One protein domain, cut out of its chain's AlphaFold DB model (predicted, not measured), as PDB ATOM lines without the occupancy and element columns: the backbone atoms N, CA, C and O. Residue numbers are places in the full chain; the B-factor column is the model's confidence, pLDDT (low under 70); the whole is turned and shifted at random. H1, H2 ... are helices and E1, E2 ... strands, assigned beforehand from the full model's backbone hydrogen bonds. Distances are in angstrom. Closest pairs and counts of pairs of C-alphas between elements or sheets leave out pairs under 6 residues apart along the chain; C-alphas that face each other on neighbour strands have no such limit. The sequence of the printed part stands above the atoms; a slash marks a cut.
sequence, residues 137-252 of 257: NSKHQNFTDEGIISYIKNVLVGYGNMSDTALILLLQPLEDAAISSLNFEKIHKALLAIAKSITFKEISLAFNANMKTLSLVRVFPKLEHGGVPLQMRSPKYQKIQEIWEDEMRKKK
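What this domain is: This is residues 137 to 252 of the 257 residues of an uncharacterized protein of Candidatus Terrybacteria bacterium RIFCSPHIGHO2_01_FULL_43_35 (UniProt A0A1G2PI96). A twisted sheet of four strands has H1 and H3 over one face and no named helix over the other, and from this body H4 sticks out as a lone helical arm. Residues 233 to 252 stand free; this arm makes the length of the whole, which spans 66 by 30 by 24 A, while the body without it spans 36 by 26 by 22 A. The printed part has 116 residues with four named helices and four named strands, in the order H1 E1 H2 H3 E2 E3 E4 H4. The sheet, in the order E1 E2 E3 E4, is mixed; the class is mixed, helices and strands, and the whole is loose, with a radius of gyration of the C-alphas of 19.1 A.

How they stand to each other: H1, residues 145 to 157, is on the sheet of E1, residues 162 to 171, E2, residues 200 to 209, E3, residues 213 to 220, and E4, residues 224 to 229. Its height over the sheet is 10.0 A, and it runs slantwise to the strands, at 39 degrees to E1 on the local plane. Edge strand E1 bends by 76 degrees at residue 165; it is parallel to E2, with N 169 and O 204 2.8 A apart. H2, residues 177 to 180, only grazes the sheet. H3, residues 184 to 193, touches H1 at residues 145 to 149 of H1 alone, the closest C-alphas being those of Asp 145 and Ile 187, 6.1 A apart, at a steep tilt of 39 degrees, the same way. H3 is on the same face as H1, over E3 at a height over the sheet of 8.2 A, giving two layers, helices on one face of a sheet; its closest C-alphas to E3 are those of His 188 and Val 219, 4.8 A. E1, H2 H3, E2 form a strand-helix-strand unit, two parallel neighbour strands with helices between, with a right-handed crossover. E2, E3 and E4 form a meander, each strand the antiparallel neighbour of the one before, through hairpins E2 and E3, with N 205 and O 217 2.8 A apart, and E3 and E4, with N 216 and O 226 2.8 A apart. H4, residues 235 to 252, is not on the sheet and touches no helix. In H1, H3 and H4 every O i to N i+4 pair is within hydrogen-bond range; H2 is too short for such a pair.

Where its parts are: H1 begins at C-alpha 145, (-18.662, 36.392, -18.796), and is 18.9 A long. E1 measures 21.3 A, H2 5.6 A, H3 14.3 A, E2 25.0 A, E3 21.3 A and E4 17.2 A. H4, 25.6 A long, ends at C-alpha 252, (-31.056, -9.751, -40.949).

The domain as a whole: The C-alphas of Lys 196 and Lys 252, the two farthest apart, are 66.9 A apart. The printed part has no cut and no long link. Its mean pLDDT is 78.0; the stretches under 70 include residues 174 to 180 and 227 to 245, and the mean of H4 is 56.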
ATOM      1  N   ASN A 137     -28.745  28.758 -15.108       72.94
ATOM      2  CA  ASN A 137     -30.029  28.709 -15.800       72.94
ATOM      3  C   ASN A 137     -29.915  29.318 -17.205       72.94
ATOM      4  O   ASN A 137     -30.171  30.507 -17.408       72.94
ATOM      5  N   SER A 138     -29.559  28.479 -18.175       63.59
ATOM      6  CA  SER A 138     -29.390  28.856 -19.582       63.59
ATOM      7  C   SER A 138     -30.669  29.378 -20.245       63.59
ATOM      8  O   SER A 138     -30.579  30.220 -21.133       63.59
ATOM      9  N   LYS A 139     -31.866  28.962 -19.796       58.50
ATOM     10  CA  LYS A 139     -33.148  29.403 -20.387       58.50
ATOM     11  C   LYS A 139     -33.425  30.902 -20.179       58.50
ATOM     12  O   LYS A 139     -34.268  31.467 -20.871       58.50
ATOM     13  N   HIS A 140     -32.736  31.562 -19.242       55.62
ATOM     14  CA  HIS A 140     -32.943  32.985 -18.929       55.62
ATOM     15  C   HIS A 140     -31.656  33.817 -18.926       55.62
ATOM     16  O   HIS A 140     -31.702  35.007 -18.611       55.62
ATOM     17  N   GLN A 141     -30.507  33.212 -19.231       61.22
ATOM     18  CA  GLN A 141     -29.208  33.874 -19.148       61.22
ATOM     19  C   GLN A 141     -28.328  33.491 -20.334       61.22
ATOM     20  O   GLN A 141     -28.144  32.315 -20.633       61.22
ATOM     21  N   ASN A 142     -27.734  34.496 -20.978       72.75
ATOM     22  CA  ASN A 142     -26.755  34.272 -22.036       72.75
ATOM     23  C   ASN A 142     -25.472  33.664 -21.442       72.75
ATOM     24  O   ASN A 142     -25.066  34.022 -20.331       72.75
ATOM     25  N   PHE A 143     -24.807  32.775 -22.184       79.88
ATOM     26  CA  PHE A 143     -23.467  32.281 -21.844       79.88
ATOM     27  C   PHE A 143     -22.417  33.358 -22.151       79.88
ATOM     28  O   PHE A 143     -21.702  33.300 -23.144       79.88
ATOM     29  N   THR A 144     -22.357  34.380 -21.298       87.19
ATOM     30  CA  THR A 144     -21.342  35.439 -21.350       87.19
ATOM     31  C   THR A 144     -20.627  35.557 -20.013       87.19
ATOM     32  O   THR A 144     -21.177  35.185 -18.971       87.19
ATOM     33  N   ASP A 145     -19.419  36.125 -20.023       90.44
ATOM     34  CA  ASP A 145     -18.662  36.392 -18.796       90.44
ATOM     35  C   ASP A 145     -19.508  37.188 -17.790       90.44
ATOM     36  O   ASP A 145     -19.578  36.842 -16.613       90.44
ATOM     37  N   GLU A 146     -20.189  38.243 -18.254       90.56
ATOM     38  CA  GLU A 146     -21.035  39.107 -17.427       90.56
ATOM     39  C   GLU A 146     -22.233  38.357 -16.846       90.56
ATOM     40  O   GLU A 146     -22.562  38.556 -15.675       90.56
ATOM     41  N   GLY A 147     -22.872  37.497 -17.645       89.38
ATOM     42  CA  GLY A 147     -23.996  36.672 -17.208       89.38
ATOM     43  C   GLY A 147     -23.582  35.728 -16.083       89.38
ATOM     44  O   GLY A 147     -24.207  35.719 -15.019       89.38
ATOM     45  N   ILE A 148     -22.458  35.031 -16.266       91.44
ATOM     46  CA  ILE A 148     -21.893  34.116 -15.269       91.44
ATOM     47  C   ILE A 148     -21.500  34.869 -13.994       91.44
ATOM     48  O   ILE A 148     -21.872  34.453 -12.897       91.44
ATOM     49  N   ILE A 149     -20.807  36.008 -14.111       93.12
ATOM     50  CA  ILE A 149     -20.423  36.837 -12.956       93.12
ATOM     51  C   ILE A 149     -21.664  37.319 -12.190       93.12
ATOM     52  O   ILE A 149     -21.680  37.282 -10.958       93.12
ATOM     53  N   SER A 150     -22.694  37.782 -12.902       91.94
ATOM     54  CA  SER A 150     -23.950  38.244 -12.301       91.94
ATOM     55  C   SER A 150     -24.660  37.110 -11.561       91.94
ATOM     56  O   SER A 150     -25.053  37.270 -10.405       91.94
ATOM     57  N   TYR A 151     -24.741  35.929 -12.177       92.44
ATOM     58  CA  TYR A 151     -25.331  34.755 -11.548       92.44
ATOM     59  C   TYR A 151     -24.568  34.322 -10.293       92.44
ATOM     60  O   TYR A 151     -25.193  34.123  -9.255       92.44
ATOM     61  N   ILE A 152     -23.230  34.256 -10.346       93.31
ATOM     62  CA  ILE A 152     -22.400  33.947  -9.170       93.31
ATOM     63  C   ILE A 152     -22.730  34.905  -8.028       93.31
ATOM     64  O   ILE A 152     -23.014  34.460  -6.922       93.31
ATOM     65  N   LYS A 153     -22.742  36.217  -8.291       92.06
ATOM     66  CA  LYS A 153     -23.063  37.223  -7.267       92.06
ATOM     67  C   LYS A 153     -24.435  36.988  -6.645       92.06
ATOM     68  O   LYS A 153     -24.553  37.062  -5.428       92.06
ATOM     69  N   ASN A 154     -25.439  36.659  -7.454       91.31
ATOM     70  CA  ASN A 154     -26.782  36.363  -6.958       91.31
ATOM     71  C   ASN A 154     -26.811  35.098  -6.092       91.31
ATOM     72  O   ASN A 154     -27.451  35.104  -5.045       91.31
ATOM     73  N   VAL A 155     -26.091  34.041  -6.486       90.81
ATOM     74  CA  VAL A 155     -25.958  32.823  -5.673       90.81
ATOM     75  C   VAL A 155     -25.327  33.154  -4.323       90.81
ATOM     76  O   VAL A 155     -25.851  32.734  -3.299       90.81
ATOM     77  N   LEU A 156     -24.256  33.953  -4.296       91.00
ATOM     78  CA  LEU A 156     -23.541  34.300  -3.062       91.00
ATOM     79  C   LEU A 156     -24.423  35.005  -2.018       91.00
ATOM     80  O   LEU A 156     -24.215  34.796  -0.828       91.00
ATOM     81  N   VAL A 157     -25.423  35.794  -2.435       87.94
ATOM     82  CA  VAL A 157     -26.330  36.509  -1.511       87.94
ATOM     83  C   VAL A 157     -27.123  35.548  -0.615       87.94
ATOM     84  O   VAL A 157     -27.457  35.900   0.513       87.94
ATOM     85  N   GLY A 158     -27.420  34.340  -1.099       83.31
ATOM     86  CA  GLY A 158     -28.239  33.363  -0.378       83.31
ATOM     87  C   GLY A 158     -27.500  32.552   0.688       83.31
ATOM     88  O   GLY A 158     -28.146  31.778   1.392       83.31
ATOM     89  N   TYR A 159     -26.177  32.693   0.813       85.12
ATOM     90  CA  TYR A 159     -25.358  31.816   1.652       85.12
ATOM     91  C   TYR A 159     -24.613  32.569   2.756       85.12
ATOM     92  O   TYR A 159     -24.100  33.668   2.564       85.12
ATOM     93  N   GLY A 160     -24.544  31.934   3.930       85.06
ATOM     94  CA  GLY A 160     -23.729  32.378   5.060       85.06
ATOM     95  C   GLY A 160     -22.249  32.032   4.879       85.06
ATOM     96  O   GLY A 160     -21.731  32.002   3.765       85.06
ATOM     97  N   ASN A 161     -21.547  31.761   5.981       87.94
ATOM     98  CA  ASN A 161     -20.150  31.331   5.917       87.94
ATOM     99  C   ASN A 161     -20.031  29.909   5.337       87.94
ATOM    100  O   ASN A 161     -20.537  28.969   5.942       87.94
ATOM    101  N   MET A 162     -19.322  29.763   4.216       93.12
ATOM    102  CA  MET A 162     -19.152  28.513   3.460       93.12
ATOM    103  C   MET A 162     -17.666  28.152   3.290       93.12
ATOM    104  O   MET A 162     -17.254  27.578   2.281       93.12
ATOM    105  N   SER A 163     -16.824  28.525   4.263       90.81
ATOM    106  CA  SER A 163     -15.357  28.533   4.129       90.81
ATOM    107  C   SER A 163     -14.711  27.159   3.913       90.81
ATOM    108  O   SER A 163     -13.533  27.075   3.567       90.81
ATOM    109  N   ASP A 164     -15.451  26.078   4.140       92.38
ATOM    110  CA  ASP A 164     -15.038  24.687   3.943       92.38
ATOM    111  C   ASP A 164     -15.679  24.027   2.708       92.38
ATOM    112  O   ASP A 164     -15.331  22.894   2.371       92.38
ATOM    113  N   THR A 165     -16.567  24.743   2.014       94.69
ATOM    114  CA  THR A 165     -17.409  24.222   0.936       94.69
ATOM    115  C   THR A 165     -17.073  24.894  -0.392       94.69
ATOM    116  O   THR A 165     -16.860  26.105  -0.478       94.69
ATOM    117  N   ALA A 166     -16.999  24.087  -1.443       94.25
ATOM    118  CA  ALA A 166     -16.791  24.501  -2.819       94.25
ATOM    119  C   ALA A 166     -18.130  24.771  -3.512       94.25
ATOM    120  O   ALA A 166     -19.033  23.942  -3.442       94.25
ATOM    121  N   LEU A 167     -18.256  25.889  -4.223       95.38
ATOM    122  CA  LEU A 167     -19.381  26.121  -5.127       95.38
ATOM    123  C   LEU A 167     -19.034  25.592  -6.521       95.38
ATOM    124  O   LEU A 167     -18.084  26.062  -7.147       95.38
ATOM    125  N   ILE A 168     -19.834  24.657  -7.026       93.88
ATOM    126  CA  ILE A 168     -19.752  24.139  -8.392       93.88
ATOM    127  C   ILE A 168     -20.922  24.692  -9.196       93.88
ATOM    128  O   ILE A 168     -22.084  24.447  -8.875       93.88
ATOM    129  N   LEU A 169     -20.611  25.419 -10.263       92.88
ATOM    130  CA  LEU A 169     -21.595  25.931 -11.205       92.88
ATOM    131  C   LEU A 169     -21.581  25.102 -12.476       92.88
ATOM    132  O   LEU A 169     -20.606  25.119 -13.225       92.88
ATOM    133  N   LEU A 170     -22.674  24.389 -12.713       89.00
ATOM    134  CA  LEU A 170     -22.867  23.571 -13.899       89.00
ATOM    135  C   LEU A 170     -23.297  24.469 -15.057       89.00
ATOM    136  O   LEU A 170     -24.415  24.993 -15.059       89.00
ATOM    137  N   LEU A 171     -22.417  24.639 -16.036       86.94
ATOM    138  CA  LEU A 171     -22.729  25.289 -17.299       86.94
ATOM    139  C   LEU A 171     -23.178  24.196 -18.277       86.94
ATOM    140  O   LEU A 171     -22.409  23.294 -18.606       86.94
ATOM    141  N   GLN A 172     -24.436  24.268 -18.716       76.25
ATOM    142  CA  GLN A 172     -25.048  23.333 -19.669       76.25
ATOM    143  C   GLN A 172     -25.451  24.098 -20.940       76.25
ATOM    144  O   GLN A 172     -26.617  24.473 -21.085       76.25
ATOM    145  N   PRO A 173     -24.493  24.444 -21.814       70.12
ATOM    146  CA  PRO A 173     -24.810  25.123 -23.057       70.12
ATOM    147  C   PRO A 173     -25.477  24.159 -24.030       70.12
ATOM    148  O   PRO A 173     -25.169  22.971 -24.041       70.12
ATOM    149  N   LEU A 174     -26.387  24.694 -24.842       61.84
ATOM    150  CA  LEU A 174     -27.080  23.933 -25.884       61.84
ATOM    151  C   LEU A 174     -26.184  23.684 -27.107       61.84
ATOM    152  O   LEU A 174     -26.414  22.738 -27.847       61.84
ATOM    153  N   GLU A 175     -25.152  24.509 -27.302       62.19
ATOM    154  CA  GLU A 175     -24.228  24.425 -28.433       62.19
ATOM    155  C   GLU A 175     -22.773  24.556 -27.961       62.19
ATOM    156  O   GLU A 175     -22.455  25.408 -27.124       62.19
ATOM    157  N   ASP A 176     -21.869  23.767 -28.552       56.94
ATOM    158  CA  ASP A 176     -20.427  23.776 -28.248       56.94
ATOM    159  C   ASP A 176     -19.795  25.177 -28.391       56.94
ATOM    160  O   ASP A 176     -18.889  25.557 -27.641       56.94
ATOM    161  N   ALA A 177     -20.303  25.987 -29.327       54.12
ATOM    162  CA  ALA A 177     -19.824  27.342 -29.591       54.12
ATOM    163  C   ALA A 177     -20.041  28.318 -28.418       54.12
ATOM    164  O   ALA A 177     -19.340  29.323 -28.326       54.12
ATOM    165  N   ALA A 178     -20.964  28.027 -27.496       59.91
ATOM    166  CA  ALA A 178     -21.305  28.934 -26.399       59.91
ATOM    167  C   ALA A 178     -20.248  28.980 -25.276       59.91
ATOM    168  O   ALA A 178     -20.230  29.927 -24.491       59.91
ATOM    169  N   ILE A 179     -19.362  27.979 -25.180       62.53
ATOM    170  CA  ILE A 179     -18.296  27.946 -24.156       62.53
ATOM    171  C   ILE A 179     -16.997  28.556 -24.676       62.53
ATOM    172  O   ILE A 179     -16.262  29.178 -23.908       62.53
ATOM    173  N   SER A 180     -16.693  28.384 -25.963       64.38
ATOM    174  CA  SER A 180     -15.404  28.786 -26.545       64.38
ATOM    175  C   SER A 180     -15.152  30.299 -26.487       64.38
ATOM    176  O   SER A 180     -14.001  30.729 -26.554       64.38
ATOM    177  N   SER A 181     -16.202  31.104 -26.294       72.88
ATOM    178  CA  SER A 181     -16.126  32.553 -26.102       72.88
ATOM    179  C   SER A 181     -15.911  33.010 -24.654       72.88
ATOM    180  O   SER A 181     -15.708  34.204 -24.436       72.88
ATOM    181  N   LEU A 182     -15.981  32.115 -23.659       86.00
ATOM    182  CA  LEU A 182     -15.852  32.499 -22.250       86.00
ATOM    183  C   LEU A 182     -14.405  32.837 -21.886       86.00
ATOM    184  O   LEU A 182     -13.479  32.049 -22.085       86.00
ATOM    185  N   ASN A 183     -14.216  33.995 -21.260       91.88
ATOM    186  CA  ASN A 183     -12.929  34.439 -20.750       91.88
ATOM    187  C   ASN A 183     -12.835  34.170 -19.241       91.88
ATOM    188  O   ASN A 183     -13.164  35.011 -18.397       91.88
ATOM    189  N   PHE A 184     -12.331  32.987 -18.885       93.06
ATOM    190  CA  PHE A 184     -12.171  32.579 -17.485       93.06
ATOM    191  C   PHE A 184     -11.230  33.486 -16.682       93.06
ATOM    192  O   PHE A 184     -11.426  33.654 -15.480       93.06
ATOM    193  N   GLU A 185     -10.249  34.128 -17.326       95.81
ATOM    194  CA  GLU A 185      -9.365  35.090 -16.661       95.81
ATOM    195  C   GLU A 185     -10.127  36.355 -16.242       95.81
ATOM    196  O   GLU A 185      -9.938  36.871 -15.138       95.81
ATOM    197  N   LYS A 186     -11.038  36.835 -17.094       95.88
ATOM    198  CA  LYS A 186     -11.918  37.965 -16.780       95.88
ATOM    199  C   LYS A 186     -12.882  37.626 -15.646       95.88
ATOM    200  O   LYS A 186     -13.024  38.431 -14.724       95.88
ATOM    201  N   ILE A 187     -13.479  36.431 -15.662       95.88
ATOM    202  CA  ILE A 187     -14.322  35.940 -14.560       95.88
ATOM    203  C   ILE A 187     -13.508  35.882 -13.259       95.88
ATOM    204  O   ILE A 187     -13.920  36.455 -12.252       95.88
ATOM    205  N   HIS A 188     -12.319  35.276 -13.289       97.31
ATOM    206  CA  HIS A 188     -11.422  35.182 -12.136       97.31
ATOM    207  C   HIS A 188     -11.079  36.558 -11.539       97.31
ATOM    208  O   HIS A 188     -11.255  36.776 -10.337       97.31
ATOM    209  N   LYS A 189     -10.663  37.523 -12.373       97.44
ATOM    210  CA  LYS A 189     -10.358  38.899 -11.937       97.44
ATOM    211  C   LYS A 189     -11.570  39.586 -11.303       97.44
ATOM    212  O   LYS A 189     -11.427  40.253 -10.279       97.44
ATOM    213  N   ALA A 190     -12.760  39.402 -11.875       96.75
ATOM    214  CA  ALA A 190     -13.992  39.970 -11.331       96.75
ATOM    215  C   ALA A 190     -14.348  39.388  -9.953       96.75
ATOM    216  O   ALA A 190     -14.802  40.130  -9.081       96.75
ATOM    217  N   LEU A 191     -14.116  38.090  -9.734       96.75
ATOM    218  CA  LEU A 191     -14.343  37.443  -8.438       96.75
ATOM    219  C   LEU A 191     -13.309  37.864  -7.390       96.75
ATOM    220  O   LEU A 191     -13.680  38.136  -6.250       96.75
ATOM    221  N   LEU A 192     -12.034  38.009  -7.767       96.75
ATOM    222  CA  LEU A 192     -11.008  38.544  -6.865       96.75
ATOM    223  C   LEU A 192     -11.348  39.958  -6.372       96.75
ATOM    224  O   LEU A 192     -11.131  40.266  -5.200       96.75
ATOM    225  N   ALA A 193     -11.935  40.800  -7.228       95.94
ATOM    226  CA  ALA A 193     -12.355  42.151  -6.850       95.94
ATOM    227  C   ALA A 193     -13.439  42.168  -5.754       95.94
ATOM    228  O   ALA A 193     -13.547  43.146  -5.014       95.94
ATOM    229  N   ILE A 194     -14.213  41.086  -5.615       94.38
ATOM    230  CA  ILE A 194     -15.248  40.919  -4.584       94.38
ATOM    231  C   ILE A 194     -14.888  39.844  -3.551       94.38
ATOM    232  O   ILE A 194     -15.765  39.388  -2.824       94.38
ATOM    233  N   ALA A 195     -13.614  39.442  -3.449       92.00
ATOM    234  CA  ALA A 195     -13.183  38.307  -2.626       92.00
ATOM    235  C   ALA A 195     -13.646  38.385  -1.161       92.00
ATOM    236  O   ALA A 195     -13.945  37.362  -0.558       92.00
ATOM    237  N   LYS A 196     -13.762  39.594  -0.597       90.06
ATOM    238  CA  LYS A 196     -14.248  39.814   0.780       90.06
ATOM    239  C   LYS A 196     -15.711  39.407   0.992       90.06
ATOM    240  O   LYS A 196     -16.102  39.161   2.126       90.06
ATOM    241  N   SER A 197     -16.502  39.377  -0.074       89.75
ATOM    242  CA  SER A 197     -17.910  38.970  -0.065       89.75
ATOM    243  C   SER A 197     -18.094  37.494  -0.429       89.75
ATOM    244  O   SER A 197     -19.209  36.991  -0.351       89.75
ATOM    245  N   ILE A 198     -17.031  36.802  -0.857       92.50
ATOM    246  CA  ILE A 198     -17.085  35.380  -1.191       92.50
ATOM    247  C   ILE A 198     -16.853  34.583   0.088       92.50
ATOM    248  O   ILE A 198     -15.775  34.631   0.675       92.50
ATOM    249  N   THR A 199     -17.870  33.839   0.509       93.25
ATOM    250  CA  THR A 199     -17.809  32.997   1.707       93.25
ATOM    251  C   THR A 199     -17.427  31.551   1.407       93.25
ATOM    252  O   THR A 199     -17.072  30.830   2.333       93.25
ATOM    253  N   PHE A 200     -17.486  31.124   0.142       95.94
ATOM    254  CA  PHE A 200     -17.095  29.783  -0.295       95.94
ATOM    255  C   PHE A 200     -15.576  29.608  -0.312       95.94
ATOM    256  O   PHE A 200     -14.830  30.531  -0.646       95.94
ATOM    257  N   LYS A 201     -15.120  28.384  -0.027       95.00
ATOM    258  CA  LYS A 201     -13.707  27.990  -0.127       95.00
ATOM    259  C   LYS A 201     -13.157  28.165  -1.542       95.00
ATOM    260  O   LYS A 201     -12.030  28.619  -1.732       95.00
ATOM    261  N   GLU A 202     -13.944  27.746  -2.526       95.00
ATOM    262  CA  GLU A 202     -13.611  27.802  -3.945       95.00
ATOM    263  C   GLU A 202     -14.882  27.967  -4.779       95.00
ATOM    264  O   GLU A 202     -15.973  27.596  -4.345       95.00
ATOM    265  N   ILE A 203     -14.726  28.521  -5.980       96.25
ATOM    266  CA  ILE A 203     -15.788  28.582  -6.985       96.25
ATOM    267  C   ILE A 203     -15.231  27.991  -8.273       96.25
ATOM    268  O   ILE A 203     -14.206  28.461  -8.782       96.25
ATOM    269  N   SER A 204     -15.921  26.986  -8.799       94.75
ATOM    270  CA  SER A 204     -15.541  26.281 -10.018       94.75
ATOM    271  C   SER A 204     -16.704  26.219 -10.997       94.75
ATOM    272  O   SER A 204     -17.861  26.066 -10.608       94.75
ATOM    273  N   LEU A 205     -16.386  26.327 -12.282       92.81
ATOM    274  CA  LEU A 205     -17.316  26.170 -13.391       92.81
ATOM    275  C   LEU A 205     -17.103  24.776 -13.984       92.81
ATOM    276  O   LEU A 205     -15.988  24.455 -14.394       92.81
ATOM    277  N   ALA A 206     -18.144  23.950 -14.008       88.88
ATOM    278  CA  ALA A 206     -18.107  22.615 -14.594       88.88
ATOM    279  C   ALA A 206     -18.946  22.589 -15.870       88.88
ATOM    280  O   ALA A 206     -20.084  23.058 -15.868       88.88
ATOM    281  N   PHE A 207     -18.393  22.062 -16.958       84.56
ATOM    282  CA  PHE A 207     -19.065  22.048 -18.253       84.56
ATOM    283  C   PHE A 207     -18.553  20.946 -19.162       84.56
ATOM    284  O   PHE A 207     -17.429  20.472 -19.024       84.56
ATOM    285  N   ASN A 208     -19.383  20.553 -20.117       74.75
ATOM    286  CA  ASN A 208     -19.010  19.586 -21.130       74.75
ATOM    287  C   ASN A 208     -18.338  20.306 -22.307       74.75
ATOM    288  O   ASN A 208     -19.000  21.001 -23.069       74.75
ATOM    289  N   ALA A 209     -17.020  20.167 -22.438       61.50
ATOM    290  CA  ALA A 209     -16.295  20.672 -23.592       61.50
ATOM    291  C   ALA A 209     -16.440  19.679 -24.756       61.50
ATOM    292  O   ALA A 209     -15.909  18.562 -24.704       61.50
ATOM    293  N   ASN A 210     -17.120  20.108 -25.822       60.94
ATOM    294  CA  ASN A 210     -17.243  19.392 -27.096       60.94
ATOM    295  C   ASN A 210     -17.872  17.993 -26.979       60.94
ATOM    296  O   ASN A 210     -17.435  17.062 -27.662       60.94
ATOM    297  N   MET A 211     -18.807  17.804 -26.041       60.38
ATOM    298  CA  MET A 211     -19.470  16.521 -25.758       60.38
ATOM    299  C   MET A 211     -18.529  15.346 -25.411       60.38
ATOM    300  O   MET A 211     -18.940  14.187 -25.426       60.38
ATOM    301  N   LYS A 212     -17.257  15.625 -25.090       60.59
ATOM    302  CA  LYS A 212     -16.182  14.618 -24.966       60.59
ATOM    303  C   LYS A 212     -15.405  14.684 -23.664       60.59
ATOM    304  O   LYS A 212     -14.899  13.653 -23.221       60.59
ATOM    305  N   THR A 213     -15.308  15.855 -23.047       65.50
ATOM    306  CA  THR A 213     -14.542  16.048 -21.813       65.50
ATOM    307  C   THR A 213     -15.357  16.884 -20.845       65.50
ATOM    308  O   THR A 213     -15.706  18.021 -21.162       65.50
ATOM    309  N   LEU A 214     -15.615  16.370 -19.640       75.81
ATOM    310  CA  LEU A 214     -16.092  17.234 -18.573       75.81
ATOM    311  C   LEU A 214     -14.900  18.065 -18.102       75.81
ATOM    312  O   LEU A 214     -13.924  17.537 -17.574       75.81
ATOM    313  N   SER A 215     -14.986  19.369 -18.310       82.69
ATOM    314  CA  SER A 215     -14.013  20.345 -17.846       82.69
ATOM    315  C   SER A 215     -14.467  20.933 -16.518       82.69
ATOM    316  O   SER A 215     -15.646  21.221 -16.323       82.69
ATOM    317  N   LEU A 216     -13.512  21.139 -15.619       87.19
ATOM    318  CA  LEU A 216     -13.688  21.844 -14.359       87.19
ATOM    319  C   LEU A 216     -12.679  22.990 -14.316       87.19
ATOM    320  O   LEU A 216     -11.470  22.766 -14.258       87.19
ATOM    321  N   VAL A 217     -13.172  24.223 -14.346       90.69
ATOM    322  CA  VAL A 217     -12.342  25.427 -14.279       90.69
ATOM    323  C   VAL A 217     -12.575  26.102 -12.940       90.69
ATOM    324  O   VAL A 217     -13.632  26.687 -12.704       90.69
ATOM    325  N   ARG A 218     -11.585  26.037 -12.050       93.69
ATOM    326  CA  ARG A 218     -11.604  26.812 -10.809       93.69
ATOM    327  C   ARG A 218     -11.342  28.267 -11.168       93.69
ATOM    328  O   ARG A 218     -10.324  28.573 -11.776       93.69
ATOM    329  N   VAL A 219     -12.250  29.157 -10.785       96.06
ATOM    330  CA  VAL A 219     -12.157  30.607 -11.040       96.06
ATOM    331  C   VAL A 219     -11.931  31.414  -9.759       96.06
ATOM    332  O   VAL A 219     -11.668  32.612  -9.821       96.06
ATOM    333  N   PHE A 220     -11.995  30.782  -8.586       96.19
ATOM    334  CA  PHE A 220     -11.640  31.381  -7.299       96.19
ATOM    335  C   PHE A 220     -11.186  30.291  -6.307       96.19
ATOM    336  O   PHE A 220     -11.793  29.221  -6.294       96.19
ATOM    337  N   PRO A 221     -10.161  30.527  -5.461       94.62
ATOM    338  CA  PRO A 221      -9.345  31.746  -5.346       94.62
ATOM    339  C   PRO A 221      -8.200  31.825  -6.360       94.62
ATOM    340  O   PRO A 221      -7.552  32.862  -6.470       94.62
ATOM    341  N   LYS A 222      -7.937  30.742  -7.090       93.38
ATOM    342  CA  LYS A 222      -6.933  30.660  -8.154       93.38
ATOM    343  C   LYS A 222      -7.604  30.211  -9.442       93.38
ATOM    344  O   LYS A 222      -8.586  29.472  -9.376       93.38
ATOM    345  N   LEU A 223      -7.050  30.639 -10.573       94.38
ATOM    346  CA  LEU A 223      -7.439  30.136 -11.881       94.38
ATOM    347  C   LEU A 223      -6.708  28.817 -12.161       94.38
ATOM    348  O   LEU A 223      -5.489  28.810 -12.316       94.38
ATOM    349  N   GLU A 224      -7.446  27.710 -12.200       90.31
ATOM    350  CA  GLU A 224      -6.912  26.374 -12.491       90.31
ATOM    351  C   GLU A 224      -7.856  25.630 -13.439       90.31
ATOM    352  O   GLU A 224      -9.076  25.742 -13.329       90.31
ATOM    353  N   HIS A 225      -7.287  24.849 -14.357       84.56
ATOM    354  CA  HIS A 225      -8.035  24.049 -15.321       84.56
ATOM    355  C   HIS A 225      -7.792  22.565 -15.055       84.56
ATOM    356  O   HIS A 225      -6.648  22.124 -14.965       84.56
ATOM    357  N   GLY A 226      -8.873  21.800 -14.964       74.19
ATOM    358  CA  GLY A 226      -8.862  20.346 -14.929       74.19
ATOM    359  C   GLY A 226      -9.925  19.783 -15.864       74.19
ATOM    360  O   GLY A 226     -10.829  20.494 -16.308       74.19
ATOM    361  N   GLY A 227      -9.831  18.496 -16.170       66.56
ATOM    362  CA  GLY A 227     -10.860  17.817 -16.939       66.56
ATOM    363  C   GLY A 227     -10.708  16.309 -16.890       66.56
ATOM    364  O   GLY A 227      -9.608  15.793 -16.700       66.56
ATOM    365  N   VAL A 228     -11.828  15.622 -17.074       63.28
ATOM    366  CA  VAL A 228     -11.898  14.171 -17.241       63.28
ATOM    367  C   VAL A 228     -12.617  13.849 -18.547       63.28
ATOM    368  O   VAL A 228     -13.612  14.502 -18.876       63.28
ATOM    369  N   PRO A 229     -12.145  12.861 -19.323       58.75
ATOM    370  CA  PRO A 229     -12.890  12.376 -20.476       58.75
ATOM    371  C   PRO A 229     -14.288  11.916 -20.048       58.75
ATOM    372  O   PRO A 229     -14.428  11.164 -19.087       58.75
ATOM    373  N   LEU A 230     -15.320  12.308 -20.793       53.53
ATOM    374  CA  LEU A 230     -16.717  11.900 -20.593       53.53
ATOM    375  C   LEU A 230     -16.978  10.457 -21.026       53.53
ATOM    376  O   LEU A 230     -18.076  10.145 -21.475       53.53
ATOM    377  N   GLN A 231     -16.014   9.542 -20.903       50.84
ATOM    378  CA  GLN A 231     -16.288   8.124 -21.131       50.84
ATOM    379  C   GLN A 231     -17.163   7.549 -19.996       50.84
ATOM    380  O   GLN A 231     -16.776   6.634 -19.284       50.84
ATOM    381  N   MET A 232     -18.396   8.043 -19.875       45.28
ATOM    382  CA  MET A 232     -19.562   7.300 -19.420       45.28
ATOM    383  C   MET A 232     -20.067   6.448 -20.588       45.28
ATOM    384  O   MET A 232     -21.162   6.625 -21.106       45.28
ATOM    385  N   ARG A 233     -19.242   5.516 -21.051       43.97
ATOM    386  CA  ARG A 233     -19.755   4.325 -21.722       43.97
ATOM    387  C   ARG A 233     -19.301   3.193 -20.840       43.97
ATOM    388  O   ARG A 233     -18.174   2.730 -20.995       43.97
ATOM    389  N   SER A 234     -20.115   2.834 -19.847       43.53
ATOM    390  CA  SER A 234     -19.746   1.718 -18.986       43.53
ATOM    391  C   SER A 234     -19.450   0.516 -19.891       43.53
ATOM    392  O   SER A 234     -20.159   0.321 -20.887       43.53
ATOM    393  N   PRO A 235     -18.407  -0.283 -19.613       46.53
ATOM    394  CA  PRO A 235     -18.113  -1.472 -20.411       46.53
ATOM    395  C   PRO A 235     -19.335  -2.391 -20.561       46.53
ATOM    396  O   PRO A 235     -19.456  -3.125 -21.533       46.53
ATOM    397  N   LYS A 236     -20.279  -2.318 -19.614       43.69
ATOM    398  CA  LYS A 236     -21.561  -3.016 -19.664       43.69
ATOM    399  C   LYS A 236     -22.517  -2.415 -20.701       43.69
ATOM    400  O   LYS A 236     -23.128  -3.187 -21.422       43.69
ATOM    401  N   TYR A 237     -22.624  -1.090 -20.809       41.66
ATOM    402  CA  TYR A 237     -23.412  -0.438 -21.865       41.66
ATOM    403  C   TYR A 237     -22.833  -0.716 -23.256       41.66
ATOM    404  O   TYR A 237     -23.578  -1.077 -24.159       41.66
ATOM    405  N   GLN A 238     -21.505  -0.650 -23.407       48.81
ATOM    406  CA  GLN A 238     -20.829  -1.037 -24.655       48.81
ATOM    407  C   GLN A 238     -21.140  -2.489 -25.013       48.81
ATOM    408  O   GLN A 238     -21.544  -2.777 -26.127       48.81
ATOM    409  N   LYS A 239     -21.059  -3.387 -24.029       49.66
ATOM    410  CA  LYS A 239     -21.383  -4.798 -24.216       49.66
ATOM    411  C   LYS A 239     -22.860  -5.039 -24.546       49.66
ATOM    412  O   LYS A 239     -23.154  -5.942 -25.315       49.66
ATOM    413  N   ILE A 240     -23.790  -4.277 -23.968       46.56
ATOM    414  CA  ILE A 240     -25.225  -4.368 -24.297       46.56
ATOM    415  C   ILE A 240     -25.465  -3.892 -25.729       46.56
ATOM    416  O   ILE A 240     -26.158  -4.575 -26.474       46.56
ATOM    417  N   GLN A 241     -24.850  -2.776 -26.123       43.88
ATOM    418  CA  GLN A 241     -24.911  -2.270 -27.489       43.88
ATOM    419  C   GLN A 241     -24.319  -3.282 -28.482       43.88
ATOM    420  O   GLN A 241     -24.969  -3.612 -29.465       43.88
ATOM    421  N   GLU A 242     -23.150  -3.853 -28.181       57.81
ATOM    422  CA  GLU A 242     -22.520  -4.903 -28.989       57.81
ATOM    423  C   GLU A 242     -23.409  -6.145 -29.106       57.81
ATOM    424  O   GLU A 242     -23.605  -6.639 -30.208       57.81
ATOM    425  N   ILE A 243     -23.974  -6.650 -27.998       62.66
ATOM    426  CA  ILE A 243     -24.889  -7.809 -28.009       62.66
ATOM    427  C   ILE A 243     -26.103  -7.524 -28.894       62.66
ATOM    428  O   ILE A 243     -26.503  -8.375 -29.685       62.66
ATOM    429  N   TRP A 244     -26.673  -6.331 -28.766       48.69
ATOM    430  CA  TRP A 244     -27.853  -5.931 -29.512       48.69
ATOM    431  C   TRP A 244     -27.563  -5.763 -31.012       48.69
ATOM    432  O   TRP A 244     -28.295  -6.305 -31.838       48.69
ATOM    433  N   GLU A 245     -26.449  -5.124 -31.382       55.47
ATOM    434  CA  GLU A 245     -25.967  -5.046 -32.771       55.47
ATOM    435  C   GLU A 245     -25.740  -6.451 -33.366       55.47
ATOM    436  O   GLU A 245     -26.091  -6.721 -34.520       55.47
ATOM    437  N   ASP A 246     -25.216  -7.380 -32.561       70.31
ATOM    438  CA  ASP A 246     -24.971  -8.770 -32.950       70.31
ATOM    439  C   ASP A 246     -26.273  -9.563 -33.172       70.31
ATOM    440  O   ASP A 246     -26.361 -10.381 -34.093       70.31
ATOM    441  N   GLU A 247     -27.296  -9.329 -32.346       63.44
ATOM    442  CA  GLU A 247     -28.635  -9.913 -32.498       63.44
ATOM    443  C   GLU A 247     -29.365  -9.367 -33.730       63.44
ATOM    444  O   GLU A 247     -29.961 -10.141 -34.486       63.44
ATOM    445  N   MET A 248     -29.267  -8.059 -33.986       53.41
ATOM    446  CA  MET A 248     -29.852  -7.421 -35.169       53.41
ATOM    447  C   MET A 248     -29.202  -7.926 -36.462       53.41
ATOM    448  O   MET A 248     -29.895  -8.189 -37.448       53.41
ATOM    449  N   ARG A 249     -27.878  -8.140 -36.456       71.69
ATOM    450  CA  ARG A 249     -27.160  -8.747 -37.586       71.69
ATOM    451  C   ARG A 249     -27.637 -10.175 -37.865       71.69
ATOM    452  O   ARG A 249     -27.951 -10.492 -39.009       71.69
ATOM    453  N   LYS A 250     -27.760 -11.011 -36.828       78.38
ATOM    454  CA  LYS A 250     -28.234 -12.403 -36.960       78.38
ATOM    455  C   LYS A 250     -29.664 -12.490 -37.496       78.38
ATOM    456  O   LYS A 250     -29.951 -13.372 -38.300       78.38
ATOM    457  N   LYS A 251     -30.554 -11.578 -37.091       63.62
ATOM    458  CA  LYS A 251     -31.924 -11.511 -37.629       63.62
ATOM    459  C   LYS A 251     -31.949 -11.141 -39.112       63.62
ATOM    460  O   LYS A 251     -32.595 -11.837 -39.888       63.62
ATOM    461  N   LYS A 252     -31.174 -10.134 -39.528       65.62
ATOM    462  CA  LYS A 252     -31.056  -9.751 -40.949       65.62
ATOM    463  C   LYS A 252     -30.491 -10.869 -41.828       65.62
ATOM    464  O   LYS A 252     -30.861 -10.978 -42.993       65.62
TER     465      LYS A 252